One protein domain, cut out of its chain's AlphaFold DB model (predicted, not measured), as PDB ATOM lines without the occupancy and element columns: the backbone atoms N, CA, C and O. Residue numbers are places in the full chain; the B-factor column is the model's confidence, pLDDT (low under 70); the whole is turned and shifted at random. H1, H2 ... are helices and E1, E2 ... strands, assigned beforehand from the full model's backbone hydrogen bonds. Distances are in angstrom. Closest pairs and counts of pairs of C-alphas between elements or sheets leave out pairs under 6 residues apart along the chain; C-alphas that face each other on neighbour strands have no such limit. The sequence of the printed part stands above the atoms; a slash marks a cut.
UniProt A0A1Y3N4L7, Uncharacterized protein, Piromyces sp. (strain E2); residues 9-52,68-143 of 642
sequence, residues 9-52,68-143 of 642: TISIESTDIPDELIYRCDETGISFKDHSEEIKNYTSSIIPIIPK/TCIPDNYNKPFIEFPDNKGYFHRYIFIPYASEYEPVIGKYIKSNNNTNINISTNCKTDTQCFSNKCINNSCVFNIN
ATOM      1  N   THR A   9      99.910 136.799 178.225       89.75
ATOM      2  CA  THR A   9     100.365 135.789 177.261       89.75
ATOM      3  C   THR A   9      99.688 136.025 175.915       89.75
ATOM      4  O   THR A   9      98.465 135.922 175.816       89.75
ATOM      5  N   ILE A  10     100.482 136.321 174.889       91.38
ATOM      6  CA  ILE A  10     100.051 136.368 173.492       91.38
ATOM      7  C   ILE A  10     100.189 134.953 172.930       91.38
ATOM      8  O   ILE A  10     101.252 134.344 173.013       91.38
ATOM      9  N   SER A  11      99.111 134.409 172.383       93.56
ATOM     10  CA  SER A  11      99.065 133.090 171.750       93.56
ATOM     11  C   SER A  11      98.151 133.136 170.532       93.56
ATOM     12  O   SER A  11      97.490 134.147 170.294       93.56
ATOM     13  N   ILE A  12      98.040 132.028 169.801       94.44
ATOM     14  CA  ILE A  12      97.129 131.945 168.652       94.44
ATOM     15  C   ILE A  12      95.646 132.181 169.013       94.44
ATOM     16  O   ILE A  12      94.843 132.562 168.166       94.44
ATOM     17  N   GLU A  13      95.280 131.987 170.283       93.81
ATOM     18  CA  GLU A  13      93.925 132.219 170.802       93.81
ATOM     19  C   GLU A  13      93.686 133.676 171.231       93.81
ATOM     20  O   GLU A  13      92.539 134.070 171.440       93.81
ATOM     21  N   SER A  14      94.739 134.490 171.363       92.25
ATOM     22  CA  SER A  14      94.619 135.898 171.759       92.25
ATOM     23  C   SER A  14      93.840 136.674 170.702       92.25
ATOM     24  O   SER A  14      94.062 136.477 169.514       92.25
ATOM     25  N   THR A  15      92.921 137.556 171.091       90.00
ATOM     26  CA  THR A  15      92.157 138.387 170.140       90.00
ATOM     27  C   THR A  15      93.053 139.386 169.416       90.00
ATOM     28  O   THR A  15      92.924 139.556 168.210       90.00
ATOM     29  N   ASP A  16      94.041 139.927 170.126       89.38
ATOM     30  CA  ASP A  16      94.874 141.032 169.657       89.38
ATOM     31  C   ASP A  16      96.333 140.576 169.522       89.38
ATOM     32  O   ASP A  16      97.157 140.783 170.412       89.38
ATOM     33  N   ILE A  17      96.647 139.888 168.418       93.94
ATOM     34  CA  ILE A  17      98.039 139.582 168.053       93.94
ATOM     35  C   ILE A  17      98.620 140.821 167.345       93.94
ATOM     36  O   ILE A  17      98.044 141.232 166.336       93.94
ATOM     37  N   PRO A  18      99.720 141.416 167.847       93.81
ATOM     38  CA  PRO A  18     100.377 142.580 167.246       93.81
ATOM     39  C   PRO A  18     100.849 142.332 165.811       93.81
ATOM     40  O   PRO A  18     101.300 141.228 165.491       93.81
ATOM     41  N   ASP A  19     100.818 143.367 164.973       91.69
ATOM     42  CA  ASP A  19     101.185 143.293 163.552       91.69
ATOM     43  C   ASP A  19     102.655 142.915 163.345       91.69
ATOM     44  O   ASP A  19     103.008 142.322 162.328       91.69
ATOM     45  N   GLU A  20     103.523 143.170 164.322       92.25
ATOM     46  CA  GLU A  20     104.918 142.733 164.309       92.25
ATOM     47  C   GLU A  20     105.067 141.207 164.409       92.25
ATOM     48  O   GLU A  20     106.121 140.674 164.069       92.25
ATOM     49  N   LEU A  21     104.028 140.494 164.862       94.12
ATOM     50  CA  LEU A  21     104.044 139.049 165.111       94.12
ATOM     51  C   LEU A  21     103.136 138.249 164.168       94.12
ATOM     52  O   LEU A  21     103.215 137.019 164.176       94.12
ATOM     53  N   ILE A  22     102.296 138.907 163.363       95.06
ATOM     54  CA  ILE A  22     101.376 138.247 162.430       95.06
ATOM     55  C   ILE A  22     101.476 138.808 161.006       95.06
ATOM     56  O   ILE A  22     101.555 140.020 160.793       95.06
ATOM     57  N   TYR A  23     101.475 137.924 160.009       93.38
ATOM     58  CA  TYR A  23     101.163 138.306 158.631       93.38
ATOM     59  C   TYR A  23      99.653 138.440 158.490       93.38
ATOM     60  O   TYR A  23      98.943 137.446 158.628       93.38
ATOM     61  N   ARG A  24      99.162 139.653 158.232       91.31
ATOM     62  CA  ARG A  24      97.755 139.875 157.894       91.31
ATOM     63  C   ARG A  24      97.605 139.840 156.388       91.31
ATOM     64  O   ARG A  24      98.165 140.693 155.706       91.31
ATOM     65  N   CYS A  25      96.887 138.844 155.888       84.31
ATOM     66  CA  CYS A  25      96.474 138.838 154.496       84.31
ATOM     67  C   CYS A  25      95.343 139.858 154.340       84.31
ATOM     68  O   CYS A  25      94.301 139.717 154.977       84.31
ATOM     69  N   ASP A  26      95.545 140.889 153.524       76.31
ATOM     70  CA  ASP A  26      94.450 141.759 153.106       76.31
ATOM     71  C   ASP A  26      93.654 141.098 151.966       76.31
ATOM     72  O   ASP A  26      94.119 140.167 151.304       76.31
ATOM     73  N   GLU A  27      92.416 141.547 151.745       68.00
ATOM     74  CA  GLU A  27      91.573 141.026 150.658       68.00
ATOM     75  C   GLU A  27      92.170 141.318 149.266       68.00
ATOM     76  O   GLU A  27      91.836 140.649 148.290       68.00
ATOM     77  N   THR A  28      93.071 142.299 149.171       66.94
ATOM     78  CA  THR A  28      93.729 142.739 147.935       66.94
ATOM     79  C   THR A  28      94.963 141.919 147.551       66.94
ATOM     80  O   THR A  28      95.400 141.999 146.406       66.94
ATOM     81  N   GLY A  29      95.511 141.130 148.478       66.75
ATOM     82  CA  GLY A  29      96.714 140.310 148.331       66.75
ATOM     83  C   GLY A  29      96.452 138.840 147.997       66.75
ATOM     84  O   GLY A  29      97.393 138.050 147.903       66.75
ATOM     85  N   ILE A  30      95.184 138.451 147.834       77.44
ATOM     86  CA  ILE A  30      94.781 137.061 147.613       77.44
ATOM     87  C   ILE A  30      94.817 136.724 146.121       77.44
ATOM     88  O   ILE A  30      94.252 137.426 145.284       77.44
ATOM     89  N   SER A  31      95.429 135.590 145.791       80.88
ATOM     90  CA  SER A  31      95.392 134.989 144.455       80.88
ATOM     91  C   SER A  31      94.935 133.532 144.523       80.88
ATOM     92  O   SER A  31      94.969 132.907 145.582       80.88
ATOM     93  N   PHE A  32      94.484 132.986 143.394       81.62
ATOM     94  CA  PHE A  32      94.154 131.565 143.264       81.62
ATOM     95  C   PHE A  32      95.254 130.855 142.474       81.62
ATOM     96  O   PHE A  32      95.756 131.411 141.498       81.62
ATOM     97  N   LYS A  33      95.610 129.632 142.887       75.12
ATOM     98  CA  LYS A  33      96.708 128.846 142.290       75.12
ATOM     99  C   LYS A  33      96.535 128.603 140.780       75.12
ATOM    100  O   LYS A  33      97.512 128.660 140.040       75.12
ATOM    101  N   ASP A  34      95.304 128.374 140.319       69.94
ATOM    102  CA  ASP A  34      94.993 128.135 138.908       69.94
ATOM    103  C   ASP A  34      94.453 129.401 138.222       69.94
ATOM    104  O   ASP A  34      93.332 129.849 138.465       69.94
ATOM    105  N   HIS A  35      95.237 129.951 137.294       56.47
ATOM    106  CA  HIS A  35      94.761 130.881 136.261       56.47
ATOM    107  C   HIS A  35      94.408 130.170 134.940       56.47
ATOM    108  O   HIS A  35      94.252 130.815 133.903       56.47
ATOM    109  N   SER A  36      94.225 128.844 134.957       43.62
ATOM    110  CA  SER A  36      93.745 128.095 133.793       43.62
ATOM    111  C   SER A  36      92.213 128.207 133.656       43.62
ATOM    112  O   SER A  36      91.443 127.434 134.207       43.62
ATOM    113  N   GLU A  37      91.777 129.243 132.934       41.62
ATOM    114  CA  GLU A  37      90.529 129.378 132.147       41.62
ATOM    115  C   GLU A  37      89.123 129.103 132.752       41.62
ATOM    116  O   GLU A  37      88.138 129.476 132.108       41.62
ATOM    117  N   GLU A  38      88.947 128.565 133.964       40.31
ATOM    118  CA  GLU A  38      87.625 128.110 134.451       40.31
ATOM    119  C   GLU A  38      86.964 128.925 135.584       40.31
ATOM    120  O   GLU A  38      85.988 128.482 136.187       40.31
ATOM    121  N   ILE A  39      87.358 130.183 135.819       45.34
ATOM    122  CA  ILE A  39      86.570 131.099 136.675       45.34
ATOM    123  C   ILE A  39      85.603 131.921 135.808       45.34
ATOM    124  O   ILE A  39      85.776 133.117 135.598       45.34
ATOM    125  N   LYS A  40      84.554 131.273 135.282       40.88
ATOM    126  CA  LYS A  40      83.408 131.965 134.645       40.88
ATOM    127  C   LYS A  40      82.144 132.025 135.505       40.88
ATOM    128  O   LYS A  40      81.197 132.694 135.112       40.88
ATOM    129  N   ASN A  41      82.123 131.389 136.680       41.81
ATOM    130  CA  ASN A  41      80.883 131.213 137.449       41.81
ATOM    131  C   ASN A  41      80.901 131.739 138.895       41.81
ATOM    132  O   ASN A  41      79.956 131.466 139.632       41.81
ATOM    133  N   TYR A  42      81.891 132.542 139.304       42.00
ATOM    134  CA  TYR A  42      81.727 133.356 140.514       42.00
ATOM    135  C   TYR A  42      80.953 134.630 140.165       42.00
ATOM    136  O   TYR A  42      81.424 135.526 139.468       42.00
ATOM    137  N   THR A  43      79.702 134.665 140.608       39.19
ATOM    138  CA  THR A  43      78.756 135.755 140.398       39.19
ATOM    139  C   THR A  43      79.259 137.069 141.004       39.19
ATOM    140  O   THR A  43      79.272 137.226 142.217       39.19
ATOM    141  N   SER A  44      79.593 138.023 140.129       49.44
ATOM    142  CA  SER A  44      79.171 139.432 140.198       49.44
ATOM    143  C   SER A  44      79.307 140.143 141.561       49.44
ATOM    144  O   SER A  44      78.290 140.496 142.157       49.44
ATOM    145  N   SER A  45      80.543 140.443 141.984       42.16
ATOM    146  CA  SER A  45      80.897 141.741 142.616       42.16
ATOM    147  C   SER A  45      82.379 141.905 142.992       42.16
ATOM    148  O   SER A  45      82.746 142.975 143.466       42.16
ATOM    149  N   ILE A  46      83.251 140.918 142.764       43.56
ATOM    150  CA  ILE A  46      84.691 141.055 143.038       43.56
ATOM    151  C   ILE A  46      85.451 140.711 141.758       43.56
ATOM    152  O   ILE A  46      85.568 139.548 141.380       43.56
ATOM    153  N   ILE A  47      85.902 141.741 141.041       39.47
ATOM    154  CA  ILE A  47      86.912 141.583 139.991       39.47
ATOM    155  C   ILE A  47      88.182 141.112 140.716       39.47
ATOM    156  O   ILE A  47      88.565 141.787 141.672       39.47
ATOM    157  N   PRO A  48      88.832 140.000 140.324       38.59
ATOM    158  CA  PRO A  48      90.131 139.645 140.873       38.59
ATOM    159  C   PRO A  48      91.118 140.731 140.446       38.59
ATOM    160  O   PRO A  48      91.592 140.771 139.312       38.59
ATOM    161  N   ILE A  49      91.360 141.676 141.349       40.88
ATOM    162  CA  ILE A  49      92.501 142.569 141.265       40.88
ATOM    163  C   ILE A  49      93.691 141.636 141.469       40.88
ATOM    164  O   ILE A  49      93.861 141.095 142.556       40.88
ATOM    165  N   ILE A  50      94.462 141.379 140.411       44.50
ATOM    166  CA  ILE A  50      95.792 140.783 140.555       44.50
ATOM    167  C   ILE A  50      96.511 141.665 141.585       44.50
ATOM    168  O   ILE A  50      96.592 142.875 141.328       44.50
ATOM    169  N   PRO A  51      96.952 141.126 142.741       46.50
ATOM    170  CA  PRO A  51      97.641 141.906 143.756       46.50
ATOM    171  C   PRO A  51      98.748 142.689 143.075       46.50
ATOM    172  O   PRO A  51      99.627 142.106 142.439       46.50
ATOM    173  N   LYS A  52      98.640 144.015 143.113       46.56
ATOM    174  CA  LYS A  52      99.412 144.887 142.229       46.56
ATOM    175  C   LYS A  52     100.919 144.841 142.510       46.56
ATOM    176  O   LYS A  52     101.672 145.328 141.684       46.56
ATOM    177  N   THR A  68      98.668 133.720 149.248       90.19
ATOM    178  CA  THR A  68      99.081 135.070 149.665       90.19
ATOM    179  C   THR A  68     100.587 135.240 149.517       90.19
ATOM    180  O   THR A  68     101.342 134.275 149.659       90.19
ATOM    181  N   CYS A  69     101.027 136.457 149.223       88.50
ATOM    182  CA  CYS A  69     102.445 136.786 149.126       88.50
ATOM    183  C   CYS A  69     102.991 137.117 150.511       88.50
ATOM    184  O   CYS A  69     102.393 137.895 151.255       88.50
ATOM    185  N   ILE A  70     104.132 136.526 150.857       87.88
ATOM    186  CA  ILE A  70     104.811 136.803 152.120       87.88
ATOM    187  C   ILE A  70     106.161 137.439 151.782       87.88
ATOM    188  O   ILE A  70     106.937 136.820 151.058       87.88
ATOM    189  N   PRO A  71     106.460 138.653 152.274       81.75
ATOM    190  CA  PRO A  71     107.733 139.307 151.990       81.75
ATOM    191  C   PRO A  71     108.915 138.483 152.528       81.75
ATOM    192  O   PRO A  71     108.773 137.806 153.547       81.75
ATOM    193  N   ASP A  72     110.082 138.596 151.880       64.38
ATOM    194  CA  ASP A  72     111.287 137.757 152.089       64.38
ATOM    195  C   ASP A  72     111.756 137.619 153.543       64.38
ATOM    196  O   ASP A  72     112.406 136.647 153.918       64.38
ATOM    197  N   ASN A  73     111.355 138.545 154.407       73.75
ATOM    198  CA  ASN A  73     111.523 138.419 155.845       73.75
ATOM    199  C   ASN A  73     110.351 137.632 156.458       73.75
ATOM    200  O   ASN A  73     109.620 138.199 157.274       73.75
ATOM    201  N   TYR A  74     110.154 136.357 156.085       74.69
ATOM    202  CA  TYR A  74     109.104 135.470 156.631       74.69
ATOM    203  C   TYR A  74     109.404 135.003 158.072       74.69
ATOM    204  O   TYR A  74     109.428 133.821 158.394       74.69
ATOM    205  N   ASN A  75     109.662 135.952 158.966       90.06
ATOM    206  CA  ASN A  75     110.081 135.742 160.345       90.06
ATOM    207  C   ASN A  75     108.959 135.922 161.381       90.06
ATOM    208  O   ASN A  75     109.194 135.759 162.578       90.06
ATOM    209  N   LYS A  76     107.724 136.242 160.977       94.81
ATOM    210  CA  LYS A  76     106.617 136.334 161.936       94.81
ATOM    211  C   LYS A  76     106.084 134.938 162.293       94.81
ATOM    212  O   LYS A  76     105.859 134.117 161.403       94.81
ATOM    213  N   PRO A  77     105.842 134.650 163.585       96.31
ATOM    214  CA  PRO A  77     105.409 133.325 164.034       96.31
ATOM    215  C   PRO A  77     103.947 132.989 163.699       96.31
ATOM    216  O   PRO A  77     103.568 131.817 163.795       96.31
ATOM    217  N   PHE A  78     103.121 133.976 163.337       97.12
ATOM    218  CA  PHE A  78     101.700 133.794 163.039       97.12
ATOM    219  C   PHE A  78     101.335 134.295 161.635       97.12
ATOM    220  O   PHE A  78     101.960 135.211 161.101       97.12
ATOM    221  N   ILE A  79     100.274 133.727 161.064       95.81
ATOM    222  CA  ILE A  79      99.675 134.164 159.797       95.81
ATOM    223  C   ILE A  79      98.151 134.159 159.902       95.81
ATOM    224  O   ILE A  79      97.567 133.271 160.522       95.81
ATOM    225  N   GLU A  80      97.508 135.148 159.299       95.00
ATOM    226  CA  GLU A  80      96.069 135.222 159.087       95.00
ATOM    227  C   GLU A  80      95.765 134.887 157.624       95.00
ATOM    228  O   GLU A  80      96.339 135.485 156.716       95.00
ATOM    229  N   PHE A  81      94.902 133.898 157.398       93.81
ATOM    230  CA  PHE A  81      94.664 133.315 156.081       93.81
ATOM    231  C   PHE A  81      93.180 132.960 155.905       93.81
ATOM    232  O   PHE A  81      92.597 132.371 156.823       93.81
ATOM    233  N   PRO A  82      92.541 133.302 154.771       91.25
ATOM    234  CA  PRO A  82      91.124 133.034 154.573       91.25
ATOM    235  C   PRO A  82      90.854 131.586 154.154       91.25
ATOM    236  O   PRO A  82      91.666 130.951 153.485       91.25
ATOM    237  N   ASP A  83      89.688 131.069 154.535       86.69
ATOM    238  CA  ASP A  83      89.149 129.825 153.988       86.69
ATOM    239  C   ASP A  83      88.393 130.048 152.665       86.69
ATOM    240  O   ASP A  83      88.211 131.168 152.186       86.69
ATOM    241  N   ASN A  84      87.890 128.960 152.077       84.25
ATOM    242  CA  ASN A  84      87.109 128.985 150.836       84.25
ATOM    243  C   ASN A  84      85.767 129.744 150.919       84.25
ATOM    244  O   ASN A  84      85.102 129.912 149.895       84.25
ATOM    245  N   LYS A  85      85.345 130.186 152.108       85.12
ATOM    246  CA  LYS A  85      84.169 131.038 152.329       85.12
ATOM    247  C   LYS A  85      84.554 132.492 152.627       85.12
ATOM    248  O   LYS A  85      83.659 133.299 152.864       85.12
ATOM    249  N   GLY A  86      85.848 132.821 152.610       83.00
ATOM    250  CA  GLY A  86      86.373 134.150 152.919       83.00
ATOM    251  C   GLY A  86      86.490 134.444 154.416       83.00
ATOM    252  O   GLY A  86      86.716 135.593 154.784       83.00
ATOM    253  N   TYR A  87      86.336 133.449 155.299       89.19
ATOM    254  CA  TYR A  87      86.561 133.664 156.729       89.19
ATOM    255  C   TYR A  87      88.047 133.573 157.043       89.19
ATOM    256  O   TYR A  87      88.681 132.553 156.771       89.19
ATOM    257  N   PHE A  88      88.593 134.624 157.649       91.62
ATOM    258  CA  PHE A  88      89.982 134.654 158.083       91.62
ATOM    259  C   PHE A  88      90.190 133.814 159.341       91.62
ATOM    260  O   PHE A  88      89.534 134.002 160.369       91.62
ATOM    261  N   HIS A  89      91.148 132.900 159.251       94.38
ATOM    262  CA  HIS A  89      91.623 132.076 160.350       94.38
ATOM    263  C   HIS A  89      93.060 132.457 160.671       94.38
ATOM    264  O   HIS A  89      93.823 132.860 159.797       94.38
ATOM    265  N   ARG A  90      93.451 132.302 161.934       96.56
ATOM    266  CA  ARG A  90      94.822 132.563 162.375       96.56
ATOM    267  C   ARG A  90      95.519 131.245 162.642       96.56
ATOM    268  O   ARG A  90      94.977 130.383 163.334       96.56
ATOM    269  N   TYR A  91      96.738 131.128 162.137       97.25
ATOM    270  CA  TYR A  91      97.566 129.942 162.257       97.25
ATOM    271  C   TYR A  91      98.937 130.264 162.851       97.25
ATOM    272  O   TYR A  91      99.485 131.350 162.665       97.25
ATOM    273  N   ILE A  92      99.523 129.277 163.522       97.81
ATOM    274  CA  ILE A  92     100.951 129.250 163.839       97.81
ATOM    275  C   ILE A  92     101.711 128.862 162.560       97.81
ATOM    276  O   ILE A  92     101.431 127.815 161.965       97.81
ATOM    277  N   PHE A  93     102.669 129.698 162.149       96.19
ATOM    278  CA  PHE A  93     103.377 129.622 160.862       96.19
ATOM    279  C   PHE A  93     104.802 129.039 160.959       96.19
ATOM    280  O   PHE A  93     105.470 128.861 159.953       96.19
ATOM    281  N   ILE A  94     105.258 128.683 162.161       92.81
ATOM    282  CA  ILE A  94     106.659 128.344 162.489       92.81
ATOM    283  C   ILE A  94     107.360 127.297 161.620       92.81
ATOM    284  O   ILE A  94     108.538 127.509 161.349       92.81
ATOM    285  N   PRO A  95     106.717 126.216 161.133       90.94
ATOM    286  CA  PRO A  95     107.391 125.323 160.189       90.94
ATOM    287  C   PRO A  95     107.896 126.059 158.939       90.94
ATOM    288  O   PRO A  95     108.898 125.673 158.360       90.94
ATOM    289  N   TYR A  96     107.224 127.142 158.557       91.62
ATOM    290  CA  TYR A  96     107.500 127.934 157.365       91.62
ATOM    291  C   TYR A  96     108.150 129.291 157.675       91.62
ATOM    292  O   TYR A  96     108.483 130.015 156.741       91.62
ATOM    293  N   ALA A  97     108.329 129.638 158.957       90.94
ATOM    294  CA  ALA A  97     108.906 130.907 159.384       90.94
ATOM    295  C   ALA A  97     110.359 130.722 159.837       90.94
ATOM    296  O   ALA A  97     110.619 130.099 160.869       90.94
ATOM    297  N   SER A  98     111.318 131.281 159.102       85.31
ATOM    298  CA  SER A  98     112.724 131.280 159.517       85.31
ATOM    299  C   SER A  98     112.998 132.418 160.500       85.31
ATOM    300  O   SER A  98     112.459 133.509 160.359       85.31
ATOM    301  N   GLU A  99     113.868 132.188 161.485       88.62
ATOM    302  CA  GLU A  99     114.351 133.239 162.401       88.62
ATOM    303  C   GLU A  99     113.254 133.988 163.193       88.62
ATOM    304  O   GLU A  99     113.393 135.168 163.528       88.62
ATOM    305  N   TYR A 100     112.162 133.309 163.556       91.88
ATOM    306  CA  TYR A 100     111.070 133.940 164.308       91.88
ATOM    307  C   TYR A 100     111.423 134.281 165.767       91.88
ATOM    308  O   TYR A 100     110.856 135.205 166.355       91.88
ATOM    309  N   GLU A 101     112.378 133.569 166.372       93.44
ATOM    310  CA  GLU A 101     112.809 133.804 167.756       93.44
ATOM    311  C   GLU A 101     113.405 135.215 167.966       93.44
ATOM    312  O   GLU A 101     112.974 135.906 168.898       93.44
ATOM    313  N   PRO A 102     114.321 135.716 167.105       92.81
ATOM    314  CA  PRO A 102     114.757 137.111 167.125       92.81
ATOM    315  C   PRO A 102     113.625 138.142 167.071       92.81
ATOM    316  O   PRO A 102     113.713 139.166 167.750       92.81
ATOM    317  N   VAL A 103     112.570 137.898 166.285       91.12
ATOM    318  CA  VAL A 103     111.421 138.814 166.164       91.12
ATOM    319  C   VAL A 103     110.649 138.875 167.475       91.12
ATOM    320  O   VAL A 103     110.409 139.964 167.999       91.12
ATOM    321  N   ILE A 104     110.357 137.711 168.061       92.81
ATOM    322  CA  ILE A 104     109.745 137.597 169.391       92.81
ATOM    323  C   ILE A 104     110.595 138.336 170.437       92.81
ATOM    324  O   ILE A 104     110.074 139.148 171.204       92.81
ATOM    325  N   GLY A 105     111.913 138.119 170.440       90.62
ATOM    326  CA  GLY A 105     112.837 138.767 171.374       90.62
ATOM    327  C   GLY A 105     112.891 140.291 171.218       90.62
ATOM    328  O   GLY A 105     112.850 141.017 172.216       90.62
ATOM    329  N   LYS A 106     112.936 140.795 169.976       91.19
ATOM    330  CA  LYS A 106     112.876 142.235 169.669       91.19
ATOM    331  C   LYS A 106     111.560 142.845 170.140       91.19
ATOM    332  O   LYS A 106     111.588 143.893 170.787       91.19
ATOM    333  N   TYR A 107     110.437 142.175 169.885       91.31
ATOM    334  CA  TYR A 107     109.122 142.640 170.316       91.31
ATOM    335  C   TYR A 107     109.044 142.760 171.847       91.31
ATOM    336  O   TYR A 107     108.720 143.836 172.358       91.31
ATOM    337  N   ILE A 108     109.439 141.715 172.586       90.38
ATOM    338  CA  ILE A 108     109.466 141.724 174.062       90.38
ATOM    339  C   ILE A 108     110.355 142.861 174.586       90.38
ATOM    340  O   ILE A 108     109.954 143.601 175.486       90.38
ATOM    341  N   LYS A 109     111.543 143.046 173.994       89.25
ATOM    342  CA  LYS A 109     112.487 144.103 174.383       89.25
ATOM    343  C   LYS A 109     111.928 145.506 174.125       89.25
ATOM    344  O   LYS A 109     112.041 146.363 174.994       89.25
ATOM    345  N   SER A 110     111.332 145.742 172.955       87.50
ATOM    346  CA  SER A 110     110.797 147.056 172.557       87.50
ATOM    347  C   SER A 110     109.633 147.528 173.434       87.50
ATOM    348  O   SER A 110     109.493 148.722 173.684       87.50
ATOM    349  N   ASN A 111     108.852 146.594 173.979       85.75
ATOM    350  CA  ASN A 111     107.712 146.904 174.838       85.75
ATOM    351  C   ASN A 111     108.094 147.136 176.313       85.75
ATOM    352  O   ASN A 111     107.205 147.363 177.132       85.75
ATOM    353  N   ASN A 112     109.390 147.090 176.674       78.75
ATOM    354  CA  ASN A 112     109.911 147.312 178.037       78.75
ATOM    355  C   ASN A 112     109.174 146.522 179.143       78.75
ATOM    356  O   ASN A 112     109.175 146.921 180.308       78.75
ATOM    357  N   ASN A 113     108.530 145.405 178.795       70.19
ATOM    358  CA  ASN A 113     107.610 144.711 179.683       70.19
ATOM    359  C   ASN A 113     108.091 143.280 179.927       70.19
ATOM    360  O   ASN A 113     107.975 142.412 179.066       70.19
ATOM    361  N   THR A 114     108.592 143.019 181.136       67.81
ATOM    362  CA  THR A 114     109.037 141.683 181.570       67.81
ATOM    363  C   THR A 114     107.899 140.665 181.678       67.81
ATOM    364  O   THR A 114     108.159 139.497 181.946       67.81
ATOM    365  N   ASN A 115     106.643 141.094 181.504       82.69
ATOM    366  CA  ASN A 115     105.455 140.276 181.732       82.69
ATOM    367  C   ASN A 115     104.726 139.872 180.440       82.69
ATOM    368  O   ASN A 115     103.640 139.297 180.534       82.69
ATOM    369  N   ILE A 116     105.280 140.171 179.257       87.19
ATOM    370  CA  ILE A 116     104.752 139.678 177.978       87.19
ATOM    371  C   ILE A 116     105.394 138.327 177.672       87.19
ATOM    372  O   ILE A 116     106.615 138.221 177.580       87.19
ATOM    373  N   ASN A 117     104.567 137.302 177.486       90.00
ATOM    374  CA  ASN A 117     105.000 135.986 177.028       90.00
ATOM    375  C   ASN A 117     104.355 135.686 175.674       90.00
ATOM    376  O   ASN A 117     103.136 135.769 175.558       90.00
ATOM    377  N   ILE A 118     105.139 135.328 174.659       92.12
ATOM    378  CA  ILE A 118     104.611 134.933 173.348       92.12
ATOM    379  C   ILE A 118     104.700 133.414 173.257       92.12
ATOM    380  O   ILE A 118     105.789 132.847 173.250       92.12
ATOM    381  N   SER A 119     103.546 132.751 173.218       95.06
ATOM    382  CA  SER A 119     103.451 131.303 173.100       95.06
ATOM    383  C   SER A 119     103.088 130.905 171.680       95.06
ATOM    384  O   SER A 119     102.057 131.304 171.141       95.06
ATOM    385  N   THR A 120     103.919 130.047 171.113       96.12
ATOM    386  CA  THR A 120     103.711 129.426 169.807       96.12
ATOM    387  C   THR A 120     103.283 127.963 169.926       96.12
ATOM    388  O   THR A 120     103.367 127.192 168.969       96.12
ATOM    389  N   ASN A 121     102.814 127.576 171.116       97.25
ATOM    390  CA  ASN A 121     102.400 126.216 171.401       97.25
ATOM    391  C   ASN A 121     101.027 125.937 170.789       97.25
ATOM    392  O   ASN A 121     100.055 126.630 171.093       97.25
ATOM    393  N   CYS A 122     100.934 124.890 169.978       97.69
ATOM    394  CA  CYS A 122      99.658 124.403 169.465       97.69
ATOM    395  C   CYS A 122      98.994 123.435 170.459       97.69
ATOM    396  O   CYS A 122      99.664 122.736 171.218       97.69
ATOM    397  N   LYS A 123      97.661 123.391 170.449       97.62
ATOM    398  CA  LYS A 123      96.816 122.436 171.188       97.62
ATOM    399  C   LYS A 123      96.100 121.467 170.252       97.62
ATOM    400  O   LYS A 123      95.830 120.333 170.634       97.62
ATOM    401  N   THR A 124      95.767 121.922 169.045       97.50
ATOM    402  CA  THR A 124      95.089 121.132 168.012       97.50
ATOM    403  C   THR A 124      95.793 121.296 166.673       97.50
ATOM    404  O   THR A 124      96.432 122.316 166.414       97.50
ATOM    405  N   ASP A 125      95.624 120.314 165.790       97.25
ATOM    406  CA  ASP A 125      96.156 120.367 164.425       97.25
ATOM    407  C   ASP A 125      95.678 121.610 163.663       97.25
ATOM    408  O   ASP A 125      96.453 122.231 162.944       97.25
ATOM    409  N   THR A 126      94.429 122.028 163.882       95.88
ATOM    410  CA  THR A 126      93.803 123.179 163.212       95.88
ATOM    411  C   THR A 126      94.419 124.532 163.575       95.88
ATOM    412  O   THR A 126      94.160 125.507 162.881       95.88
ATOM    413  N   GLN A 127      95.215 124.615 164.648       97.25
ATOM    414  CA  GLN A 127      95.950 125.836 165.007       97.25
ATOM    415  C   GLN A 127      97.251 125.994 164.206       97.25
ATOM    416  O   GLN A 127      97.824 127.081 164.177       97.25
ATOM    417  N   CYS A 128      97.731 124.931 163.561       97.81
ATOM    418  CA  CYS A 128      98.948 124.946 162.759       97.81
ATOM    419  C   CYS A 128      98.624 125.205 161.291       97.81
ATOM    420  O   CYS A 128      97.727 124.570 160.739       97.81
ATOM    421  N   PHE A 129      99.409 126.050 160.618       96.56
ATOM    422  CA  PHE A 129      99.223 126.278 159.180       96.56
ATOM    423  C   PHE A 129      99.391 124.970 158.384       96.56
ATOM    424  O   PHE A 129      98.630 124.699 157.459       96.56
ATOM    425  N   SER A 130     100.293 124.093 158.834       95.75
ATOM    426  CA  SER A 130     100.521 122.736 158.319       95.75
ATOM    427  C   SER A 130      99.447 121.701 158.702       95.75
ATOM    428  O   SER A 130      99.561 120.536 158.332       95.75
ATOM    429  N   ASN A 131      98.409 122.059 159.462       96.56
ATOM    430  CA  ASN A 131      97.419 121.113 159.996       96.56
ATOM    431  C   ASN A 131      98.039 119.954 160.814       96.56
ATOM    432  O   ASN A 131      97.562 118.821 160.720       96.56
ATOM    433  N   LYS A 132      99.140 120.181 161.548       97.38
ATOM    434  CA  LYS A 132      99.778 119.136 162.366       97.38
ATOM    435  C   LYS A 132     100.494 119.681 163.595       97.38
ATOM    436  O   LYS A 132     101.488 120.398 163.474       97.38
ATOM    437  N   CYS A 133     100.020 119.265 164.763       98.00
ATOM    438  CA  CYS A 133     100.544 119.602 166.075       98.00
ATOM    439  C   CYS A 133     101.105 118.346 166.759       98.00
ATOM    440  O   CYS A 133     100.371 117.402 167.049       98.00
ATOM    441  N   ILE A 134     102.408 118.318 167.045       97.56
ATOM    442  CA  ILE A 134     103.054 117.228 167.789       97.56
ATOM    443  C   ILE A 134     103.782 117.821 168.987       97.56
ATOM    444  O   ILE A 134     104.597 118.723 168.832       97.56
ATOM    445  N   ASN A 135     103.515 117.289 170.184       96.69
ATOM    446  CA  ASN A 135     104.148 117.730 171.433       96.69
ATOM    447  C   ASN A 135     104.070 119.253 171.639       96.69
ATOM    448  O   ASN A 135     105.034 119.883 172.062       96.69
ATOM    449  N   ASN A 136     102.905 119.829 171.337       97.50
ATOM    450  CA  ASN A 136     102.626 121.263 171.383       97.50
ATOM    451  C   ASN A 136     103.430 122.117 170.387       97.50
ATOM    452  O   ASN A 136     103.443 123.336 170.519       97.50
ATOM    453  N   SER A 137     104.067 121.525 169.377       96.88
ATOM    454  CA  SER A 137     104.757 122.251 168.310       96.88
ATOM    455  C   SER A 137     104.143 121.941 166.950       96.88
ATOM    456  O   SER A 137     103.851 120.787 166.626       96.88
ATOM    457  N   CYS A 138     103.950 122.980 166.138       97.56
ATOM    458  CA  CYS A 138     103.578 122.791 164.746       97.56
ATOM    459  C   CYS A 138     104.768 122.220 163.981       97.56
ATOM    460  O   CYS A 138     105.890 122.698 164.135       97.56
ATOM    461  N   VAL A 139     104.522 121.205 163.158       96.25
ATOM    462  CA  VAL A 139     105.550 120.553 162.335       96.25
ATOM    463  C   VAL A 139     105.074 120.428 160.895       96.25
ATOM    464  O   VAL A 139     103.871 120.504 160.635       96.25
ATOM    465  N   PHE A 140     105.995 120.206 159.957       95.38
ATOM    466  CA  PHE A 140     105.630 119.916 158.572       95.38
ATOM    467  C   PHE A 140     104.696 118.707 158.469       95.38
ATOM    468  O   PHE A 140     104.788 117.730 159.226       95.38
ATOM    469  N   ASN A 141     103.781 118.777 157.509       94.12
ATOM    470  CA  ASN A 141     102.785 117.748 157.284       94.12
ATOM    471  C   ASN A 141     102.683 117.441 155.797       94.12
ATOM    472  O   ASN A 141     102.053 118.174 155.041       94.12
ATOM    473  N   ILE A 142     103.232 116.290 155.422       89.00
ATOM    474  CA  ILE A 142     103.225 115.785 154.047       89.00
ATOM    475  C   ILE A 142     101.819 115.617 153.451       89.00
ATOM    476  O   ILE A 142     101.664 115.607 152.236       89.00
ATOM    477  N   ASN A 143     100.799 115.477 154.304       91.81
ATOM    478  CA  ASN A 143      99.401 115.351 153.894       91.81
ATOM    479  C   ASN A 143      98.652 116.690 153.941       91.81
ATOM    480  O   ASN A 143      97.432 116.708 153.776       91.81
TER     481      ASN A 143
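This is residues 9 to 52 and 68 to 143 of the 642 residues of an uncharacterized protein of Piromyces sp. (strain E2) (UniProt A0A1Y3N4L7). With little regular structure, this is a small sheet of E1, E3 and E4 among long loops, with H1 and E5 beyond one end and the free residues 34 to 47 sticking out beyond the other. The 120 printed residues have 30 in named elements, class mixed, in the order E1 E2 E3 E4 H1 E5; the mixed sheet runs E1 E3 E4. It is only just loose, close to compact, radius of gyration of the C-alphas 16.5 A, spanning 54 by 31 by 25 A.

Start at E1, residues 22 to 24, parallel to E3, residues 78 to 82, at 24 degrees; N 23 and O 78, 3.0 A apart, are within hydrogen-bond range. E2, residues 30 to 32, pairs with no named strand. E3 and E4, residues 88 to 92, form an antiparallel hairpin at 151 degrees, with N 81 and O 89 at 2.8 A. H1, residues 100 to 110, is not on the sheet; every O i to N i+4 pair is within hydrogen-bond range. Its closest C-alphas to E5, residues 116 to 118, are Ile 108 and Ile 116, 6.5 A.

Find C-alpha 22 at (101.376, 138.247, 162.430), where E1 begins. E3 runs 13.6 A, E4 13.5 A and H1 15.5 A; E5 ends at C-alpha 118, (104.611, 134.933, 173.348).

Residues 53 to 67 are cut out; C-alphas 52 and 68 are 12.3 A apart. Of the links printed whole, none is long. Residues 34 to 52 are among the 24 under pLDDT 70.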